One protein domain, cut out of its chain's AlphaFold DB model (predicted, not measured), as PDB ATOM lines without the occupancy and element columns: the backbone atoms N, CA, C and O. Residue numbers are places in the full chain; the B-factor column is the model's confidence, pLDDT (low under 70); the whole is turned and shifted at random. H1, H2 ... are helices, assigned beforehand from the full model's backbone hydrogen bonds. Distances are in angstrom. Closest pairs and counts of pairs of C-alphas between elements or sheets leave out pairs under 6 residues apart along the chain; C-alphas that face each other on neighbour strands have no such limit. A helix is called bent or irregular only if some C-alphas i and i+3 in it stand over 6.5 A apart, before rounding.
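What this domain is: This is residues 5 to 134 of the 257 residues of an uncharacterized protein of Clostridium sp. (UniProt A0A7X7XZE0). Helix H6 runs through the core, with H5 folded back beside it as a helical hairpin and the long H1 crossing it on another side. A short helical hairpin, H2 and H3, packs through H3 on H1 and H6, the little H4 sits by the last residues of H6, and the first stretch, residues 5 to 24, loops outside the helices, with residues 15 to 24 sticking out. The printed part has 130 residues with six named helices, H1 to H6 in that order, and no named strand; the class is all helix. It is compact, with a radius of gyration of the C-alphas of 14.7 A, and spans 41 by 33 by 20 A.

Where its parts are: Residues 5 to 24 hold no named element. H1, residues 25 to 47, is the longest helix at 33.7 A, starting with C-alpha 25 at (29.389, 26.406, -96.564). H2 is residues 49 to 59 and H3 residues 63 to 73. H2 is irregular: C-alphas 51 and 54 are 7.4 A apart. H4 is residues 82 to 85. H5, residues 89 to 107, measures 27.0 A, and H6, residues 113 to 132, measures 28.4 A, ending with C-alpha 132 at (15.683, 22.314, -103.120).

How they stand to each other: H6 is the hub, touching H1, H3, H4 and H5. H5 and H6 touch as a hairpin, at a shallow tilt of 20 degrees, opposite ways; their closest C-alphas, Arg 103 and Met 119, are 4.7 A apart. H1 touches H6 with residues 30 to 39 alone, at a steep tilt of 59 degrees, opposite ways; the closest C-alphas, Thr 35 and Thr 121, are 5.1 A apart. H3 touches H6 about perpendicular, at 79 degrees, with the C-alphas of Asp 67 and Ala 123 closest at 6.9 A. H3 also touches H1, only just about perpendicular at 72 degrees; the closest C-alphas are Ile 41 and Ile 73, 6.1 A. H2 and H3 touch as a hairpin, at 25 degrees, with C-alphas Ser 59 and Met 66 closest at 4.4 A. H1 and H2 touch only at the corner. H4 touches H6, with C-alphas Lys 85 and Ala 132 closest at 5.4 A. H1 and H5 are only just apart, closest 8.0 A. Every O i to N i+4 pair is within hydrogen-bond range in H1, H3, H5 and H6; H2 has 5 of 7, and H4 is too short for one.

The domain as a whole: The C-alphas farthest apart, Glu 50 and Ser 88, are 42.3 A apart. The printed part has no cut, and no link between helices is long. Mean pLDDT of the printed part is 85.7; residues 11 to 25 are under 70.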
ATOM      1  N   LYS A   5      19.905  -1.002 -81.320       77.50
ATOM      2  CA  LYS A   5      21.337  -1.298 -81.463       77.50
ATOM      3  C   LYS A   5      21.625  -2.783 -81.687       77.50
ATOM      4  O   LYS A   5      22.622  -3.092 -82.326       77.50
ATOM      5  N   GLU A   6      20.747  -3.676 -81.237       82.94
ATOM      6  CA  GLU A   6      20.870  -5.128 -81.436       82.94
ATOM      7  C   GLU A   6      20.585  -5.552 -82.889       82.94
ATOM      8  O   GLU A   6      20.871  -6.683 -83.270       82.94
ATOM      9  N   LEU A   7      20.062  -4.644 -83.726       82.94
ATOM     10  CA  LEU A   7      19.811  -4.886 -85.154       82.94
ATOM     11  C   LEU A   7      21.055  -4.693 -86.036       82.94
ATOM     12  O   LEU A   7      20.968  -4.863 -87.257       82.94
ATOM     13  N   PHE A   8      22.184  -4.283 -85.454       88.31
ATOM     14  CA  PHE A   8      23.399  -3.916 -86.177       88.31
ATOM     15  C   PHE A   8      24.586  -4.778 -85.759       88.31
ATOM     16  O   PHE A   8      24.679  -5.241 -84.624       88.31
ATOM     17  N   ALA A   9      25.531  -4.959 -86.678       84.62
ATOM     18  CA  ALA A   9      26.788  -5.627 -86.374       84.62
ATOM     19  C   ALA A   9      27.629  -4.810 -85.374       84.62
ATOM     20  O   ALA A   9      27.617  -3.572 -85.390       84.62
ATOM     21  N   ASN A  10      28.395  -5.510 -84.532       80.75
ATOM     22  CA  ASN A  10      29.324  -4.890 -83.588       80.75
ATOM     23  C   ASN A  10      30.464  -4.186 -84.330       80.75
ATOM     24  O   ASN A  10      31.037  -4.724 -85.276       80.75
ATOM     25  N   ASN A  11      30.814  -2.982 -83.883       67.69
ATOM     26  CA  ASN A  11      31.875  -2.209 -84.513       67.69
ATOM     27  C   ASN A  11      33.237  -2.578 -83.901       67.69
ATOM     28  O   ASN A  11      33.526  -2.191 -82.772       67.69
ATOM     29  N   ASN A  12      34.073  -3.311 -84.642       53.91
ATOM     30  CA  ASN A  12      35.412  -3.712 -84.185       53.91
ATOM     31  C   ASN A  12      36.540  -2.775 -84.659       53.91
ATOM     32  O   ASN A  12      37.692  -3.006 -84.312       53.91
ATOM     33  N   ASN A  13      36.240  -1.732 -85.445       53.75
ATOM     34  CA  ASN A  13      37.241  -0.804 -85.982       53.75
ATOM     35  C   ASN A  13      36.695   0.632 -86.060       53.75
ATOM     36  O   ASN A  13      35.999   0.984 -87.011       53.75
ATOM     37  N   SER A  14      37.071   1.485 -85.106       39.91
ATOM     38  CA  SER A  14      36.839   2.933 -85.156       39.91
ATOM     39  C   SER A  14      38.087   3.653 -85.679       39.91
ATOM     40  O   SER A  14      38.908   4.163 -84.922       39.91
ATOM     41  N   MET A  15      38.256   3.710 -87.000       43.00
ATOM     42  CA  MET A  15      39.154   4.713 -87.580       43.00
ATOM     43  C   MET A  15      38.361   5.998 -87.809       43.00
ATOM     44  O   MET A  15      37.523   6.065 -88.710       43.00
ATOM     45  N   GLU A  16      38.626   7.019 -86.992       36.88
ATOM     46  CA  GLU A  16      38.149   8.379 -87.238       36.88
ATOM     47  C   GLU A  16      38.701   8.880 -88.577       36.88
ATOM     48  O   GLU A  16      39.897   9.118 -88.741       36.88
ATOM     49  N   VAL A  17      37.817   9.053 -89.559       41.56
ATOM     50  CA  VAL A  17      38.175   9.699 -90.823       41.56
ATOM     51  C   VAL A  17      37.924  11.194 -90.672       41.56
ATOM     52  O   VAL A  17      36.785  11.660 -90.727       41.56
ATOM     53  N   SER A  18      38.998  11.964 -90.493       35.97
ATOM     54  CA  SER A  18      38.942  13.423 -90.466       35.97
ATOM     55  C   SER A  18      38.593  13.972 -91.858       35.97
ATOM     56  O   SER A  18      39.445  14.052 -92.743       35.97
ATOM     57  N   ASN A  19      37.342  14.382 -92.064       41.81
ATOM     58  CA  ASN A  19      36.920  15.098 -93.272       41.81
ATOM     59  C   ASN A  19      37.297  16.586 -93.153       41.81
ATOM     60  O   ASN A  19      36.481  17.405 -92.742       41.81
ATOM     61  N   ARG A  20      38.541  16.940 -93.499       37.16
ATOM     62  CA  ARG A  20      39.012  18.335 -93.625       37.16
ATOM     63  C   ARG A  20      39.424  18.652 -95.066       37.16
ATOM     64  O   ARG A  20      40.582  18.946 -95.334       37.16
ATOM     65  N   SER A  21      38.488  18.582 -96.006       38.44
ATOM     66  CA  SER A  21      38.670  19.182 -97.333       38.44
ATOM     67  C   SER A  21      37.594  20.237 -97.557       38.44
ATOM     68  O   SER A  21      36.465  20.036 -97.122       38.44
ATOM     69  N   ASN A  22      37.980  21.364 -98.170       42.75
ATOM     70  CA  ASN A  22      37.183  22.570 -98.437       42.75
ATOM     71  C   ASN A  22      35.713  22.259 -98.762       42.75
ATOM     72  O   ASN A  22      35.347  22.059 -99.920       42.75
ATOM     73  N   GLN A  23      34.870  22.202 -97.733       51.88
ATOM     74  CA  GLN A  23      33.434  22.079 -97.907       51.88
ATOM     75  C   GLN A  23      32.897  23.480 -98.173       51.88
ATOM     76  O   GLN A  23      33.121  24.396 -97.384       51.88
ATOM     77  N   LEU A  24      32.191  23.638 -99.292       60.16
ATOM     78  CA  LEU A  24      31.301  24.777 -99.511       60.16
ATOM     79  C   LEU A  24      30.404  24.928 -98.268       60.16
ATOM     80  O   LEU A  24      29.982  23.912 -97.707       60.16
ATOM     81  N   GLY A  25      30.127  26.156 -97.817       63.44
ATOM     82  CA  GLY A  25      29.389  26.406 -96.564       63.44
ATOM     83  C   GLY A  25      28.057  25.648 -96.485       63.44
ATOM     84  O   GLY A  25      27.756  25.012 -95.474       63.44
ATOM     85  N   SER A  26      27.343  25.574 -97.610       76.06
ATOM     86  CA  SER A  26      26.109  24.800 -97.792       76.06
ATOM     87  C   SER A  26      26.274  23.291 -97.560       76.06
ATOM     88  O   SER A  26      25.351  22.620 -97.107       76.06
ATOM     89  N   THR A  27      27.454  22.715 -97.807       82.06
ATOM     90  CA  THR A  27      27.720  21.284 -97.581       82.06
ATOM     91  C   THR A  27      27.868  20.958 -96.097       82.06
ATOM     92  O   THR A  27      27.411  19.900 -95.651       82.06
ATOM     93  N   ALA A  28      28.502  21.846 -95.328       85.38
ATOM     94  CA  ALA A  28      28.664  21.671 -93.889       85.38
ATOM     95  C   ALA A  28      27.310  21.791 -93.176       85.38
ATOM     96  O   ALA A  28      26.950  20.923 -92.377       85.38
ATOM     97  N   GLU A  29      26.524  22.807 -93.541       91.19
ATOM     98  CA  GLU A  29      25.180  23.017 -93.005       91.19
ATOM     99  C   GLU A  29      24.229  21.865 -93.353       91.19
ATOM    100  O   GLU A  29      23.606  21.292 -92.454       91.19
ATOM    101  N   LEU A  30      24.213  21.423 -94.618       94.19
ATOM    102  CA  LEU A  30      23.446  20.249 -95.041       94.19
ATOM    103  C   LEU A  30      23.818  19.005 -94.233       94.19
ATOM    104  O   LEU A  30      22.935  18.250 -93.825       94.19
ATOM    105  N   THR A  31      25.115  18.770 -94.020       91.69
ATOM    106  CA  THR A  31      25.587  17.598 -93.271       91.69
ATOM    107  C   THR A  31      25.087  17.651 -91.831       91.69
ATOM    108  O   THR A  31      24.535  16.661 -91.357       91.69
ATOM    109  N   ARG A  32      25.203  18.808 -91.164       92.94
ATOM    110  CA  ARG A  32      24.717  19.003 -89.793       92.94
ATOM    111  C   ARG A  32      23.215  18.726 -89.687       92.94
ATOM    112  O   ARG A  32      22.820  17.846 -88.928       92.94
ATOM    113  N   ILE A  33      22.399  19.409 -90.497       95.12
ATOM    114  CA  ILE A  33      20.933  19.263 -90.491       95.12
ATOM    115  C   ILE A  33      20.534  17.810 -90.773       95.12
ATOM    116  O   ILE A  33      19.700  17.238 -90.075       95.12
ATOM    117  N   SER A  34      21.174  17.176 -91.758       95.94
ATOM    118  CA  SER A  34      20.855  15.796 -92.134       95.94
ATOM    119  C   SER A  34      21.225  14.791 -91.045       95.94
ATOM    120  O   SER A  34      20.501  13.818 -90.848       95.94
ATOM    121  N   THR A  35      22.333  15.005 -90.325       95.38
ATOM    122  CA  THR A  35      22.722  14.158 -89.188       95.38
ATOM    123  C   THR A  35      21.759  14.322 -88.016       95.38
ATOM    124  O   THR A  35      21.372  13.319 -87.415       95.38
ATOM    125  N   ASP A  36      21.342  15.552 -87.711       96.00
ATOM    126  CA  ASP A  36      20.389  15.828 -86.632       96.00
ATOM    127  C   ASP A  36      19.033  15.160 -86.917       96.00
ATOM    128  O   ASP A  36      18.504  14.438 -86.070       96.00
ATOM    129  N   ILE A  37      18.524  15.291 -88.146       97.44
ATOM    130  CA  ILE A  37      17.289  14.625 -88.584       97.44
ATOM    131  C   ILE A  37      17.438  13.099 -88.554       97.44
ATOM    132  O   ILE A  37      16.551  12.411 -88.059       97.44
ATOM    133  N   ALA A  38      18.551  12.543 -89.042       96.94
ATOM    134  CA  ALA A  38      18.773  11.095 -89.029       96.94
ATOM    135  C   ALA A  38      18.758  10.516 -87.603       96.94
ATOM    136  O   ALA A  38      18.189   9.449 -87.368       96.94
ATOM    137  N   ARG A  39      19.345  11.231 -86.634       95.56
ATOM    138  CA  ARG A  39      19.298  10.853 -85.213       95.56
ATOM    139  C   ARG A  39      17.888  10.944 -84.642       95.56
ATOM    140  O   ARG A  39      17.481  10.046 -83.911       95.56
ATOM    141  N   GLU A  40      17.140  11.989 -84.988       96.12
ATOM    142  CA  GLU A  40      15.748  12.142 -84.559       96.12
ATOM    143  C   GLU A  40      14.847  11.041 -85.141       96.12
ATOM    144  O   GLU A  40      14.019  10.486 -84.422       96.12
ATOM    145  N   ILE A  41      15.052  10.649 -86.405       95.75
ATOM    146  CA  ILE A  41      14.348   9.517 -87.028       95.75
ATOM    147  C   ILE A  41      14.602   8.227 -86.245       95.75
ATOM    148  O   ILE A  41      13.654   7.530 -85.891       95.75
ATOM    149  N   LEU A  42      15.865   7.927 -85.934       95.00
ATOM    150  CA  LEU A  42      16.226   6.740 -85.154       95.00
ATOM    151  C   LEU A  42      15.628   6.766 -83.747       95.00
ATOM    152  O   LEU A  42      15.108   5.752 -83.292       95.00
ATOM    153  N   LYS A  43      15.645   7.924 -83.082       94.62
ATOM    154  CA  LYS A  43      15.048   8.105 -81.754       94.62
ATOM    155  C   LYS A  43      13.538   7.846 -81.766       94.62
ATOM    156  O   LYS A  43      13.020   7.192 -80.866       94.62
ATOM    157  N   ARG A  44      12.821   8.341 -82.781       93.81
ATOM    158  CA  ARG A  44      11.381   8.082 -82.949       93.81
ATOM    159  C   ARG A  44      11.096   6.625 -83.287       93.81
ATOM    160  O   ARG A  44      10.155   6.060 -82.745       93.81
ATOM    161  N   ALA A  45      11.923   6.015 -84.134       92.81
ATOM    162  CA  ALA A  45      11.808   4.597 -84.448       92.81
ATOM    163  C   ALA A  45      12.050   3.710 -83.216       92.81
ATOM    164  O   ALA A  45      11.414   2.674 -83.080       92.81
ATOM    165  N   GLU A  46      12.942   4.117 -82.309       90.62
ATOM    166  CA  GLU A  46      13.212   3.395 -81.060       90.62
ATOM    167  C   GLU A  46      12.025   3.460 -80.095       90.62
ATOM    168  O   GLU A  46      11.704   2.471 -79.439       90.62
ATOM    169  N   ALA A  47      11.342   4.608 -80.042       91.00
ATOM    170  CA  ALA A  47      10.156   4.795 -79.211       91.00
ATOM    171  C   ALA A  47       8.961   3.927 -79.652       91.00
ATOM    172  O   ALA A  47       8.096   3.635 -78.829       91.00
ATOM    173  N   ASP A  48       8.924   3.501 -80.919       90.50
ATOM    174  CA  ASP A  48       7.904   2.615 -81.494       90.50
ATOM    175  C   ASP A  48       8.567   1.455 -82.264       90.50
ATOM    176  O   ASP A  48       8.399   1.260 -83.473       90.50
ATOM    177  N   ALA A  49       9.408   0.703 -81.547       87.88
ATOM    178  CA  ALA A  49      10.210  -0.366 -82.134       87.88
ATOM    179  C   ALA A  49       9.348  -1.460 -82.786       87.88
ATOM    180  O   ALA A  49       9.739  -1.992 -83.821       87.88
ATOM    181  N   GLU A  50       8.168  -1.770 -82.235       88.12
ATOM    182  CA  GLU A  50       7.261  -2.784 -82.794       88.12
ATOM    183  C   GLU A  50       6.820  -2.435 -84.218       88.12
ATOM    184  O   GLU A  50       6.763  -3.312 -85.082       88.12
ATOM    185  N   LYS A  51       6.578  -1.148 -84.488       91.56
ATOM    186  CA  LYS A  51       6.211  -0.665 -85.816       91.56
ATOM    187  C   LYS A  51       7.399  -0.613 -86.774       91.56
ATOM    188  O   LYS A  51       7.276  -1.009 -87.932       91.56
ATOM    189  N   TYR A  52       8.544  -0.102 -86.320       93.12
ATOM    190  CA  TYR A  52       9.636   0.285 -87.223       93.12
ATOM    191  C   TYR A  52      10.786  -0.719 -87.327       93.12
ATOM    192  O   TYR A  52      11.609  -0.591 -88.236       93.12
ATOM    193  N   GLN A  53      10.861  -1.734 -86.462       91.50
ATOM    194  CA  GLN A  53      11.970  -2.698 -86.449       91.50
ATOM    195  C   GLN A  53      12.164  -3.389 -87.805       91.50
ATOM    196  O   GLN A  53      13.283  -3.422 -88.325       91.50
ATOM    197  N   GLN A  54      11.088  -3.907 -88.404       91.94
ATOM    198  CA  GLN A  54      11.175  -4.581 -89.702       91.94
ATOM    199  C   GLN A  54      11.569  -3.601 -90.816       91.94
ATOM    200  O   GLN A  54      12.428  -3.907 -91.640       91.94
ATOM    201  N   LEU A  55      11.020  -2.384 -90.786       92.38
ATOM    202  CA  LEU A  55      11.334  -1.345 -91.764       92.38
ATOM    203  C   LEU A  55      12.810  -0.922 -91.687       92.38
ATOM    204  O   LEU A  55      13.455  -0.715 -92.717       92.38
ATOM    205  N   ILE A  56      13.387  -0.875 -90.482       93.94
ATOM    206  CA  ILE A  56      14.822  -0.658 -90.283       93.94
ATOM    207  C   ILE A  56      15.626  -1.801 -90.906       93.94
ATOM    208  O   ILE A  56      16.520  -1.517 -91.703       93.94
ATOM    209  N   LEU A  57      15.299  -3.064 -90.617       92.44
ATOM    210  CA  LEU A  57      16.003  -4.224 -91.184       92.44
ATOM    211  C   LEU A  57      15.971  -4.230 -92.718       92.44
ATOM    212  O   LEU A  57      17.000  -4.434 -93.367       92.44
ATOM    213  N   ASP A  58      14.818  -3.936 -93.311       91.19
ATOM    214  CA  ASP A  58      14.660  -3.904 -94.764       91.19
ATOM    215  C   ASP A  58      15.388  -2.700 -95.388       91.19
ATOM    216  O   ASP A  58      16.030  -2.814 -96.442       91.19
ATOM    217  N   SER A  59      15.398  -1.555 -94.697       92.94
ATOM    218  CA  SER A  59      16.132  -0.357 -95.120       92.94
ATOM    219  C   SER A  59      17.655  -0.544 -95.133       92.94
ATOM    220  O   SER A  59      18.340   0.114 -95.918       92.94
ATOM    221  N   GLN A  60      18.205  -1.480 -94.347       91.62
ATOM    222  CA  GLN A  60      19.632  -1.829 -94.414       91.62
ATOM    223  C   GLN A  60      20.024  -2.341 -95.812       91.62
ATOM    224  O   GLN A  60      21.154  -2.156 -96.267       91.62
ATOM    225  N   LYS A  61      19.078  -2.966 -96.524       88.69
ATOM    226  CA  LYS A  61      19.294  -3.597 -97.833       88.69
ATOM    227  C   LYS A  61      18.688  -2.805 -98.988       88.69
ATOM    228  O   LYS A  61      19.069  -3.042-100.138       88.69
ATOM    229  N   SER A  62      17.802  -1.846 -98.725       86.31
ATOM    230  CA  SER A  62      17.090  -1.098 -99.762       86.31
ATOM    231  C   SER A  62      17.093   0.410 -99.522       86.31
ATOM    232  O   SER A  62      16.665   0.909 -98.485       86.31
ATOM    233  N   HIS A  63      17.533   1.149-100.542       87.44
ATOM    234  CA  HIS A  63      17.478   2.608-100.538       87.44
ATOM    235  C   HIS A  63      16.044   3.133-100.598       87.44
ATOM    236  O   HIS A  63      15.777   4.153 -99.973       87.44
ATOM    237  N   ASP A  64      15.150   2.426-101.293       87.12
ATOM    238  CA  ASP A  64      13.744   2.811-101.414       87.12
ATOM    239  C   ASP A  64      13.015   2.620-100.076       87.12
ATOM    240  O   ASP A  64      12.276   3.498 -99.645       87.12
ATOM    241  N   VAL A  65      13.295   1.521 -99.363       91.06
ATOM    242  CA  VAL A  65      12.716   1.273 -98.028       91.06
ATOM    243  C   VAL A  65      13.256   2.265 -96.998       91.06
ATOM    244  O   VAL A  65      12.527   2.724 -96.127       91.06
ATOM    245  N   MET A  66      14.521   2.673 -97.117       94.00
ATOM    246  CA  MET A  66      15.053   3.761 -96.296       94.00
ATOM    247  C   MET A  66      14.332   5.088 -96.547       94.00
ATOM    248  O   MET A  66      14.062   5.823 -95.603       94.00
ATOM    249  N   ASP A  67      14.010   5.397 -97.803       91.25
ATOM    250  CA  ASP A  67      13.239   6.595 -98.132       91.25
ATOM    251  C   ASP A  67      11.791   6.497 -97.607       91.25
ATOM    252  O   ASP A  67      11.254   7.496 -97.133       91.25
ATOM    253  N   GLN A  68      11.186   5.303 -97.598       91.12
ATOM    254  CA  GLN A  68       9.894   5.055 -96.940       91.12
ATOM    255  C   GLN A  68       9.965   5.305 -95.429       91.12
ATOM    256  O   GLN A  68       9.172   6.086 -94.915       91.12
ATOM    257  N   LEU A  69      10.961   4.734 -94.741       94.00
ATOM    258  CA  LEU A  69      11.194   4.947 -93.306       94.00
ATOM    259  C   LEU A  69      11.292   6.437 -92.955       94.00
ATOM    260  O   LEU A  69      10.679   6.890 -91.992       94.00
ATOM    261  N   ILE A  70      12.045   7.205 -93.747       95.31
ATOM    262  CA  ILE A  70      12.176   8.653 -93.551       95.31
ATOM    263  C   ILE A  70      10.811   9.334 -93.684       95.31
ATOM    264  O   ILE A  70      10.421  10.076 -92.786       95.31
ATOM    265  N   ASN A  71      10.083   9.058 -94.770       91.62
ATOM    266  CA  ASN A  71       8.789   9.686 -95.052       91.62
ATOM    267  C   ASN A  71       7.712   9.337 -94.014       91.62
ATOM    268  O   ASN A  71       6.825  10.148 -93.763       91.62
ATOM    269  N   GLU A  72       7.774   8.147 -93.413       92.88
ATOM    270  CA  GLU A  72       6.838   7.730 -92.366       92.88
ATOM    271  C   GLU A  72       7.103   8.394 -91.009       92.88
ATOM    272  O   GLU A  72       6.181   8.515 -90.201       92.88
ATOM    273  N   ILE A  73       8.348   8.788 -90.729       94.56
ATOM    274  CA  ILE A  73       8.764   9.287 -89.408       94.56
ATOM    275  C   ILE A  73       8.923  10.814 -89.382       94.56
ATOM    276  O   ILE A  73       8.743  11.442 -88.328       94.56
ATOM    277  N   TYR A  74       9.284  11.421 -90.514       94.62
ATOM    278  CA  TYR A  74       9.687  12.823 -90.572       94.62
ATOM    279  C   TYR A  74       9.227  13.522 -91.859       94.62
ATOM    280  O   TYR A  74       9.571  13.110 -92.966       94.62
ATOM    281  N   ASP A  75       8.514  14.645 -91.721       93.38
ATOM    282  CA  ASP A  75       8.144  15.496 -92.858       93.38
ATOM    283  C   ASP A  75       9.303  16.428 -93.243       93.38
ATOM    284  O   ASP A  75       9.495  17.503 -92.673       93.38
ATOM    285  N   LEU A  76      10.083  16.014 -94.243       93.19
ATOM    286  CA  LEU A  76      11.217  16.793 -94.744       93.19
ATOM    287  C   LEU A  76      10.814  18.105 -95.436       93.19
ATOM    288  O   LEU A  76      11.676  18.956 -95.641       93.19
ATOM    289  N   LYS A  77       9.539  18.301 -95.797       89.25
ATOM    290  CA  LYS A  77       9.087  19.544 -96.446       89.25
ATOM    291  C   LYS A  77       9.050  20.734 -95.488       89.25
ATOM    292  O   LYS A  77       9.042  21.866 -95.957       89.25
ATOM    293  N   GLN A  78       9.033  20.476 -94.181       91.62
ATOM    294  CA  GLN A  78       9.058  21.508 -93.137       91.62
ATOM    295  C   GLN A  78      10.478  21.944 -92.758       91.62
ATOM    296  O   GLN A  78      10.648  22.835 -91.932       91.62
ATOM    297  N   VAL A  79      11.506  21.293 -93.307       93.38
ATOM    298  CA  VAL A  79      12.899  21.620 -93.000       93.38
ATOM    299  C   VAL A  79      13.285  22.895 -93.742       93.38
ATOM    300  O   VAL A  79      13.088  22.992 -94.954       93.38
ATOM    301  N   ASP A  80      13.872  23.850 -93.023       92.06
ATOM    302  CA  ASP A  80      14.440  25.046 -93.637       92.06
ATOM    303  C   ASP A  80      15.659  24.671 -94.494       92.06
ATOM    304  O   ASP A  80      16.664  24.141 -94.013       92.06
ATOM    305  N   ILE A  81      15.521  24.915 -95.794       92.88
ATOM    306  CA  ILE A  81      16.512  24.616 -96.828       92.88
ATOM    307  C   ILE A  81      16.770  25.830 -97.725       92.88
ATOM    308  O   ILE A  81      17.209  25.661 -98.866       92.88
ATOM    309  N   GLU A  82      16.478  27.053 -97.266       90.88
ATOM    310  CA  GLU A  82      16.690  28.255 -98.086       90.88
ATOM    311  C   GLU A  82      18.139  28.382 -98.567       90.88
ATOM    312  O   GLU A  82      18.376  28.684 -99.738       90.88
ATOM    313  N   PHE A  83      19.104  28.019 -97.719       89.88
ATOM    314  CA  PHE A  83      20.528  28.016 -98.061       89.88
ATOM    315  C   PHE A  83      20.879  27.107 -99.256       89.88
ATOM    316  O   PHE A  83      21.850  27.373 -99.958       89.88
ATOM    317  N   LEU A  84      20.096  26.052 -99.526       92.00
ATOM    318  CA  LEU A  84      20.293  25.184-100.696       92.00
ATOM    319  C   LEU A  84      19.690  25.777-101.968       92.00
ATOM    320  O   LEU A  84      20.188  25.510-103.057       92.00
ATOM    321  N   LYS A  85      18.617  26.566-101.852       88.50
ATOM    322  CA  LYS A  85      17.965  27.201-103.009       88.50
ATOM    323  C   LYS A  85      18.828  28.301-103.634       88.50
ATOM    324  O   LYS A  85      18.595  28.668-104.779       88.50
ATOM    325  N   ALA A  86      19.810  28.812-102.890       88.81
ATOM    326  CA  ALA A  86      20.797  29.771-103.380       88.81
ATOM    327  C   ALA A  86      21.886  29.133-104.266       88.81
ATOM    328  O   ALA A  86      22.615  29.850-104.951       88.81
ATOM    329  N   GLU A  87      22.018  27.804-104.259       88.38
ATOM    330  CA  GLU A  87      23.012  27.083-105.059       88.38
ATOM    331  C   GLU A  87      22.546  26.882-106.507       88.38
ATOM    332  O   GLU A  87      21.353  26.776-106.799       88.38
ATOM    333  N   SER A  88      23.499  26.768-107.437       87.62
ATOM    334  CA  SER A  88      23.171  26.479-108.837       87.62
ATOM    335  C   SER A  88      22.691  25.037-109.033       87.62
ATOM    336  O   SER A  88      23.069  24.121-108.296       87.62
ATOM    337  N   GLU A  89      21.909  24.795-110.089       84.56
ATOM    338  CA  GLU A  89      21.403  23.454-110.408       84.56
ATOM    339  C   GLU A  89      22.535  22.424-110.590       84.56
ATOM    340  O   GLU A  89      22.417  21.275-110.155       84.56
ATOM    341  N   GLU A  90      23.657  22.836-111.184       83.31
ATOM    342  CA  GLU A  90      24.836  21.986-111.369       83.31
ATOM    343  C   GLU A  90      25.506  21.629-110.032       83.31
ATOM    344  O   GLU A  90      25.959  20.496-109.834       83.31
ATOM    345  N   VAL A  91      25.573  22.574-109.088       86.81
ATOM    346  CA  VAL A  91      26.084  22.307-107.735       86.81
ATOM    347  C   VAL A  91      25.165  21.320-107.021       86.81
ATOM    348  O   VAL A  91      25.649  20.305-106.513       86.81
ATOM    349  N   LEU A  92      23.849  21.543-107.067       87.62
ATOM    350  CA  LEU A  92      22.865  20.640-106.470       87.62
ATOM    351  C   LEU A  92      22.950  19.222-107.059       87.62
ATOM    352  O   LEU A  92      22.954  18.250-106.301       87.62
ATOM    353  N   ASP A  93      23.103  19.064-108.379       85.69
ATOM    354  CA  ASP A  93      23.255  17.743-109.013       85.69
ATOM    355  C   ASP A  93      24.540  17.020-108.570       85.69
ATOM    356  O   ASP A  93      24.522  15.825-108.246       85.69
ATOM    357  N   ARG A  94      25.663  17.746-108.469       85.00
ATOM    358  CA  ARG A  94      26.920  17.192-107.938       85.00
ATOM    359  C   ARG A  94      26.788  16.783-106.473       85.00
ATOM    360  O   ARG A  94      27.271  15.711-106.093       85.00
ATOM    361  N   MET A  95      26.105  17.585-105.657       89.56
ATOM    362  CA  MET A  95      25.833  17.256-104.257       89.56
ATOM    363  C   MET A  95      24.946  16.011-104.140       89.56
ATOM    364  O   MET A  95      25.275  15.114-103.364       89.56
ATOM    365  N   ILE A  96      23.890  15.887-104.955       90.88
ATOM    366  CA  ILE A  96      23.019  14.699-104.996       90.88
ATOM    367  C   ILE A  96      23.841  13.443-105.314       90.88
ATOM    368  O   ILE A  96      23.778  12.461-104.571       90.88
ATOM    369  N   LYS A  97      24.672  13.480-106.364       88.12
ATOM    370  CA  LYS A  97      25.555  12.357-106.742       88.12
ATOM    371  C   LYS A  97      26.542  11.997-105.631       88.12
ATOM    372  O   LYS A  97      26.794  10.816-105.383       88.12
ATOM    373  N   SER A  98      27.073  12.998-104.930       89.06
ATOM    374  CA  SER A  98      27.957  12.796-103.777       89.06
ATOM    375  C   SER A  98      27.251  12.035-102.651       89.06
ATOM    376  O   SER A  98      27.793  11.051-102.139       89.06
ATOM    377  N   GLN A  99      26.011  12.410-102.313       92.44
ATOM    378  CA  GLN A  99      25.239  11.697-101.291       92.44
ATOM    379  C   GLN A  99      24.881  10.273-101.729       92.44
ATOM    380  O   GLN A  99      25.052   9.335-100.953       92.44
ATOM    381  N   GLN A 100      24.491  10.068-102.990       88.94
ATOM    382  CA  GLN A 100      24.237   8.728-103.538       88.94
ATOM    383  C   GLN A 100      25.471   7.823-103.460       88.94
ATOM    384  O   GLN A 100      25.371   6.668-103.040       88.94
ATOM    385  N   SER A 101      26.649   8.353-103.802       85.25
ATOM    386  CA  SER A 101      27.914   7.627-103.680       85.25
ATOM    387  C   SER A 101      28.207   7.246-102.225       85.25
ATOM    388  O   SER A 101      28.516   6.086-101.947       85.25
ATOM    389  N   LYS A 102      28.046   8.179-101.275       88.00
ATOM    390  CA  LYS A 102      28.223   7.903 -99.838       88.00
ATOM    391  C   LYS A 102      27.286   6.797 -99.347       88.00
ATOM    392  O   LYS A 102      27.754   5.865 -98.698       88.00
ATOM    393  N   ARG A 103      25.999   6.850 -99.710       89.38
ATOM    394  CA  ARG A 103      25.003   5.820 -99.362       89.38
ATOM    395  C   ARG A 103      25.385   4.452 -99.915       89.38
ATOM    396  O   ARG A 103      25.377   3.471 -99.176       89.38
ATOM    397  N   SER A 104      25.770   4.389-101.191       86.81
ATOM    398  CA  SER A 104      26.191   3.137-101.826       86.81
ATOM    399  C   SER A 104      27.431   2.545-101.152       86.81
ATOM    400  O   SER A 104      27.490   1.336-100.949       86.81
ATOM    401  N   ARG A 105      28.411   3.385-100.791       82.38
ATOM    402  CA  ARG A 105      29.641   2.959-100.102       82.38
ATOM    403  C   ARG A 105      29.388   2.500 -98.668       82.38
ATOM    404  O   ARG A 105      30.085   1.610 -98.200       82.38
ATOM    405  N   ALA A 106      28.443   3.118 -97.959       88.00
ATOM    406  CA  ALA A 106      28.049   2.686 -96.619       88.00
ATOM    407  C   ALA A 106      27.319   1.337 -96.671       88.00
ATOM    408  O   ALA A 106      27.661   0.427 -95.924       88.00
ATOM    409  N   LYS A 107      26.396   1.173 -97.627       88.00
ATOM    410  CA  LYS A 107      25.638  -0.065 -97.842       88.00
ATOM    411  C   LYS A 107      26.515  -1.274 -98.176       88.00
ATOM    412  O   LYS A 107      26.174  -2.392 -97.813       88.00
ATOM    413  N   SER A 108      27.614  -1.072 -98.904       84.94
ATOM    414  CA  SER A 108      28.519  -2.163 -99.290       84.94
ATOM    415  C   SER A 108      29.410  -2.667 -98.149       84.94
ATOM    416  O   SER A 108      30.153  -3.621 -98.353       84.94
ATOM    417  N   LYS A 109      29.406  -2.000 -96.988       88.06
ATOM    418  CA  LYS A 109      30.157  -2.411 -95.796       88.06
ATOM    419  C   LYS A 109      29.277  -3.253 -94.873       88.06
ATOM    420  O   LYS A 109      28.061  -3.303 -95.031       88.06
ATOM    421  N   GLU A 110      29.904  -3.874 -93.880       88.94
ATOM    422  CA  GLU A 110      29.185  -4.502 -92.776       88.94
ATOM    423  C   GLU A 110      28.251  -3.491 -92.094       88.94
ATOM    424  O   GLU A 110      28.633  -2.345 -91.828       88.94
ATOM    425  N   MET A 111      27.008  -3.899 -91.844       91.94
ATOM    426  CA  MET A 111      25.956  -2.997 -91.388       91.94
ATOM    427  C   MET A 111      26.032  -2.763 -89.874       91.94
ATOM    428  O   MET A 111      25.234  -3.280 -89.095       91.94
ATOM    429  N   THR A 112      27.018  -1.970 -89.466       92.38
ATOM    430  CA  THR A 112      27.119  -1.413 -88.113       92.38
ATOM    431  C   THR A 112      26.170  -0.224 -87.951       92.38
ATOM    432  O   THR A 112      25.739   0.387 -88.934       92.38
ATOM    433  N   PHE A 113      25.880   0.160 -86.705       91.06
ATOM    434  CA  PHE A 113      25.046   1.332 -86.414       91.06
ATOM    435  C   PHE A 113      25.599   2.614 -87.062       91.06
ATOM    436  O   PHE A 113      24.847   3.421 -87.599       91.06
ATOM    437  N   GLU A 114      26.923   2.787 -87.078       91.12
ATOM    438  CA  GLU A 114      27.585   3.942 -87.699       91.12
ATOM    439  C   GLU A 114      27.449   3.957 -89.226       91.12
ATOM    440  O   GLU A 114      27.173   5.006 -89.819       91.12
ATOM    441  N   ASN A 115      27.602   2.799 -89.879       91.12
ATOM    442  CA  ASN A 115      27.404   2.687 -91.325       91.12
ATOM    443  C   ASN A 115      25.932   2.924 -91.689       91.12
ATOM    444  O   ASN A 115      25.649   3.617 -92.670       91.12
ATOM    445  N   TYR A 116      25.000   2.442 -90.865       94.56
ATOM    446  CA  TYR A 116      23.580   2.725 -91.029       94.56
ATOM    447  C   TYR A 116      23.263   4.214 -90.852       94.56
ATOM    448  O   TYR A 116      22.623   4.807 -91.718       94.56
ATOM    449  N   LEU A 117      23.771   4.852 -89.793       94.69
ATOM    450  CA  LEU A 117      23.601   6.287 -89.554       94.69
ATOM    451  C   LEU A 117      24.184   7.119 -90.703       94.69
ATOM    452  O   LEU A 117      23.574   8.101 -91.127       94.69
ATOM    453  N   THR A 118      25.329   6.708 -91.251       93.69
ATOM    454  CA  THR A 118      25.928   7.328 -92.442       93.69
ATOM    455  C   THR A 118      25.003   7.201 -93.653       93.69
ATOM    456  O   THR A 118      24.801   8.171 -94.388       93.69
ATOM    457  N   MET A 119      24.414   6.022 -93.860       94.12
ATOM    458  CA  MET A 119      23.484   5.769 -94.959       94.12
ATOM    459  C   MET A 119      22.191   6.585 -94.817       94.12
ATOM    460  O   MET A 119      21.755   7.196 -95.795       94.12
ATOM    461  N   LEU A 120      21.627   6.651 -93.608       96.25
ATOM    462  CA  LEU A 120      20.428   7.425 -93.286       96.25
ATOM    463  C   LEU A 120      20.677   8.929 -93.432       96.25
ATOM    464  O   LEU A 120      19.908   9.616 -94.099       96.25
ATOM    465  N   THR A 121      21.801   9.429 -92.911       96.06
ATOM    466  CA  THR A 121      22.228  10.829 -93.078       96.06
ATOM    467  C   THR A 121      22.342  11.189 -94.559       96.06
ATOM    468  O   THR A 121      21.823  12.214 -94.994       96.06
ATOM    469  N   GLY A 122      22.978  10.329 -95.361       94.31
ATOM    470  CA  GLY A 122      23.081  10.535 -96.804       94.31
ATOM    471  C   GLY A 122      21.723  10.510 -97.513       94.31
ATOM    472  O   GLY A 122      21.519  11.264 -98.462       94.31
ATOM    473  N   ALA A 123      20.787   9.669 -97.065       94.88
ATOM    474  CA  ALA A 123      19.435   9.596 -97.622       94.88
ATOM    475  C   ALA A 123      18.627  10.870 -97.335       94.88
ATOM    476  O   ALA A 123      18.035  11.430 -98.257       94.88
ATOM    477  N   VAL A 124      18.671  11.361 -96.093       96.81
ATOM    478  CA  VAL A 124      18.063  12.640 -95.696       96.81
ATOM    479  C   VAL A 124      18.656  13.786 -96.513       96.81
ATOM    480  O   VAL A 124      17.908  14.529 -97.145       96.81
ATOM    481  N   ALA A 125      19.988  13.876 -96.589       96.00
ATOM    482  CA  ALA A 125      20.675  14.915 -97.354       96.00
ATOM    483  C   ALA A 125      20.271  14.908 -98.836       96.00
ATOM    484  O   ALA A 125      20.002  15.956 -99.416       96.00
ATOM    485  N   GLU A 126      20.198  13.724 -99.455       94.19
ATOM    486  CA  GLU A 126      19.737  13.575-100.837       94.19
ATOM    487  C   GLU A 126      18.294  14.073-101.013       94.19
ATOM    488  O   GLU A 126      18.004  14.755-101.994       94.19
ATOM    489  N   ASN A 127      17.392  13.747-100.082       94.44
ATOM    490  CA  ASN A 127      15.997  14.185-100.147       94.44
ATOM    491  C   ASN A 127      15.870  15.708 -99.997       94.44
ATOM    492  O   ASN A 127      15.170  16.323-100.797       94.44
ATOM    493  N   LEU A 128      16.598  16.335 -99.066       95.19
ATOM    494  CA  LEU A 128      16.614  17.796 -98.911       95.19
ATOM    495  C   LEU A 128      17.135  18.504-100.170       95.19
ATOM    496  O   LEU A 128      16.506  19.438-100.662       95.19
ATOM    497  N   LEU A 129      18.232  18.006-100.754       94.50
ATOM    498  CA  LEU A 129      18.776  18.525-102.015       94.50
ATOM    499  C   LEU A 129      17.781  18.405-103.173       94.50
ATOM    500  O   LEU A 129      17.678  19.296-104.012       94.50
ATOM    501  N   ARG A 130      17.035  17.302-103.228       92.38
ATOM    502  CA  ARG A 130      16.002  17.079-104.242       92.38
ATOM    503  C   ARG A 130      14.799  17.991-104.070       92.38
ATOM    504  O   ARG A 130      14.260  18.434-105.078       92.38
ATOM    505  N   ILE A 131      14.400  18.284-102.833       91.81
ATOM    506  CA  ILE A 131      13.364  19.284-102.547       91.81
ATOM    507  C   ILE A 131      13.853  20.664-103.008       91.81
ATOM    508  O   ILE A 131      13.128  21.339-103.733       91.81
ATOM    509  N   ALA A 132      15.094  21.046-102.682       92.00
ATOM    510  CA  ALA A 132      15.683  22.314-103.120       92.00
ATOM    511  C   ALA A 132      15.750  22.435-104.654       92.00
ATOM    512  O   ALA A 132      15.403  23.473-105.206       92.00
ATOM    513  N   ALA A 133      16.131  21.355-105.343       88.62
ATOM    514  CA  ALA A 133      16.212  21.306-106.801       88.62
ATOM    515  C   ALA A 133      14.855  21.098-107.503       88.62
ATOM    516  O   ALA A 133      14.824  21.036-108.730       88.62
ATOM    517  N   ASN A 134      13.755  20.913-106.759       87.00
ATOM    518  CA  ASN A 134      12.453  20.484-107.283       87.00
ATOM    519  C   ASN A 134      12.533  19.209-108.165       87.00
ATOM    520  O   ASN A 134      11.869  19.087-109.194       87.00
TER     521      ASN A 134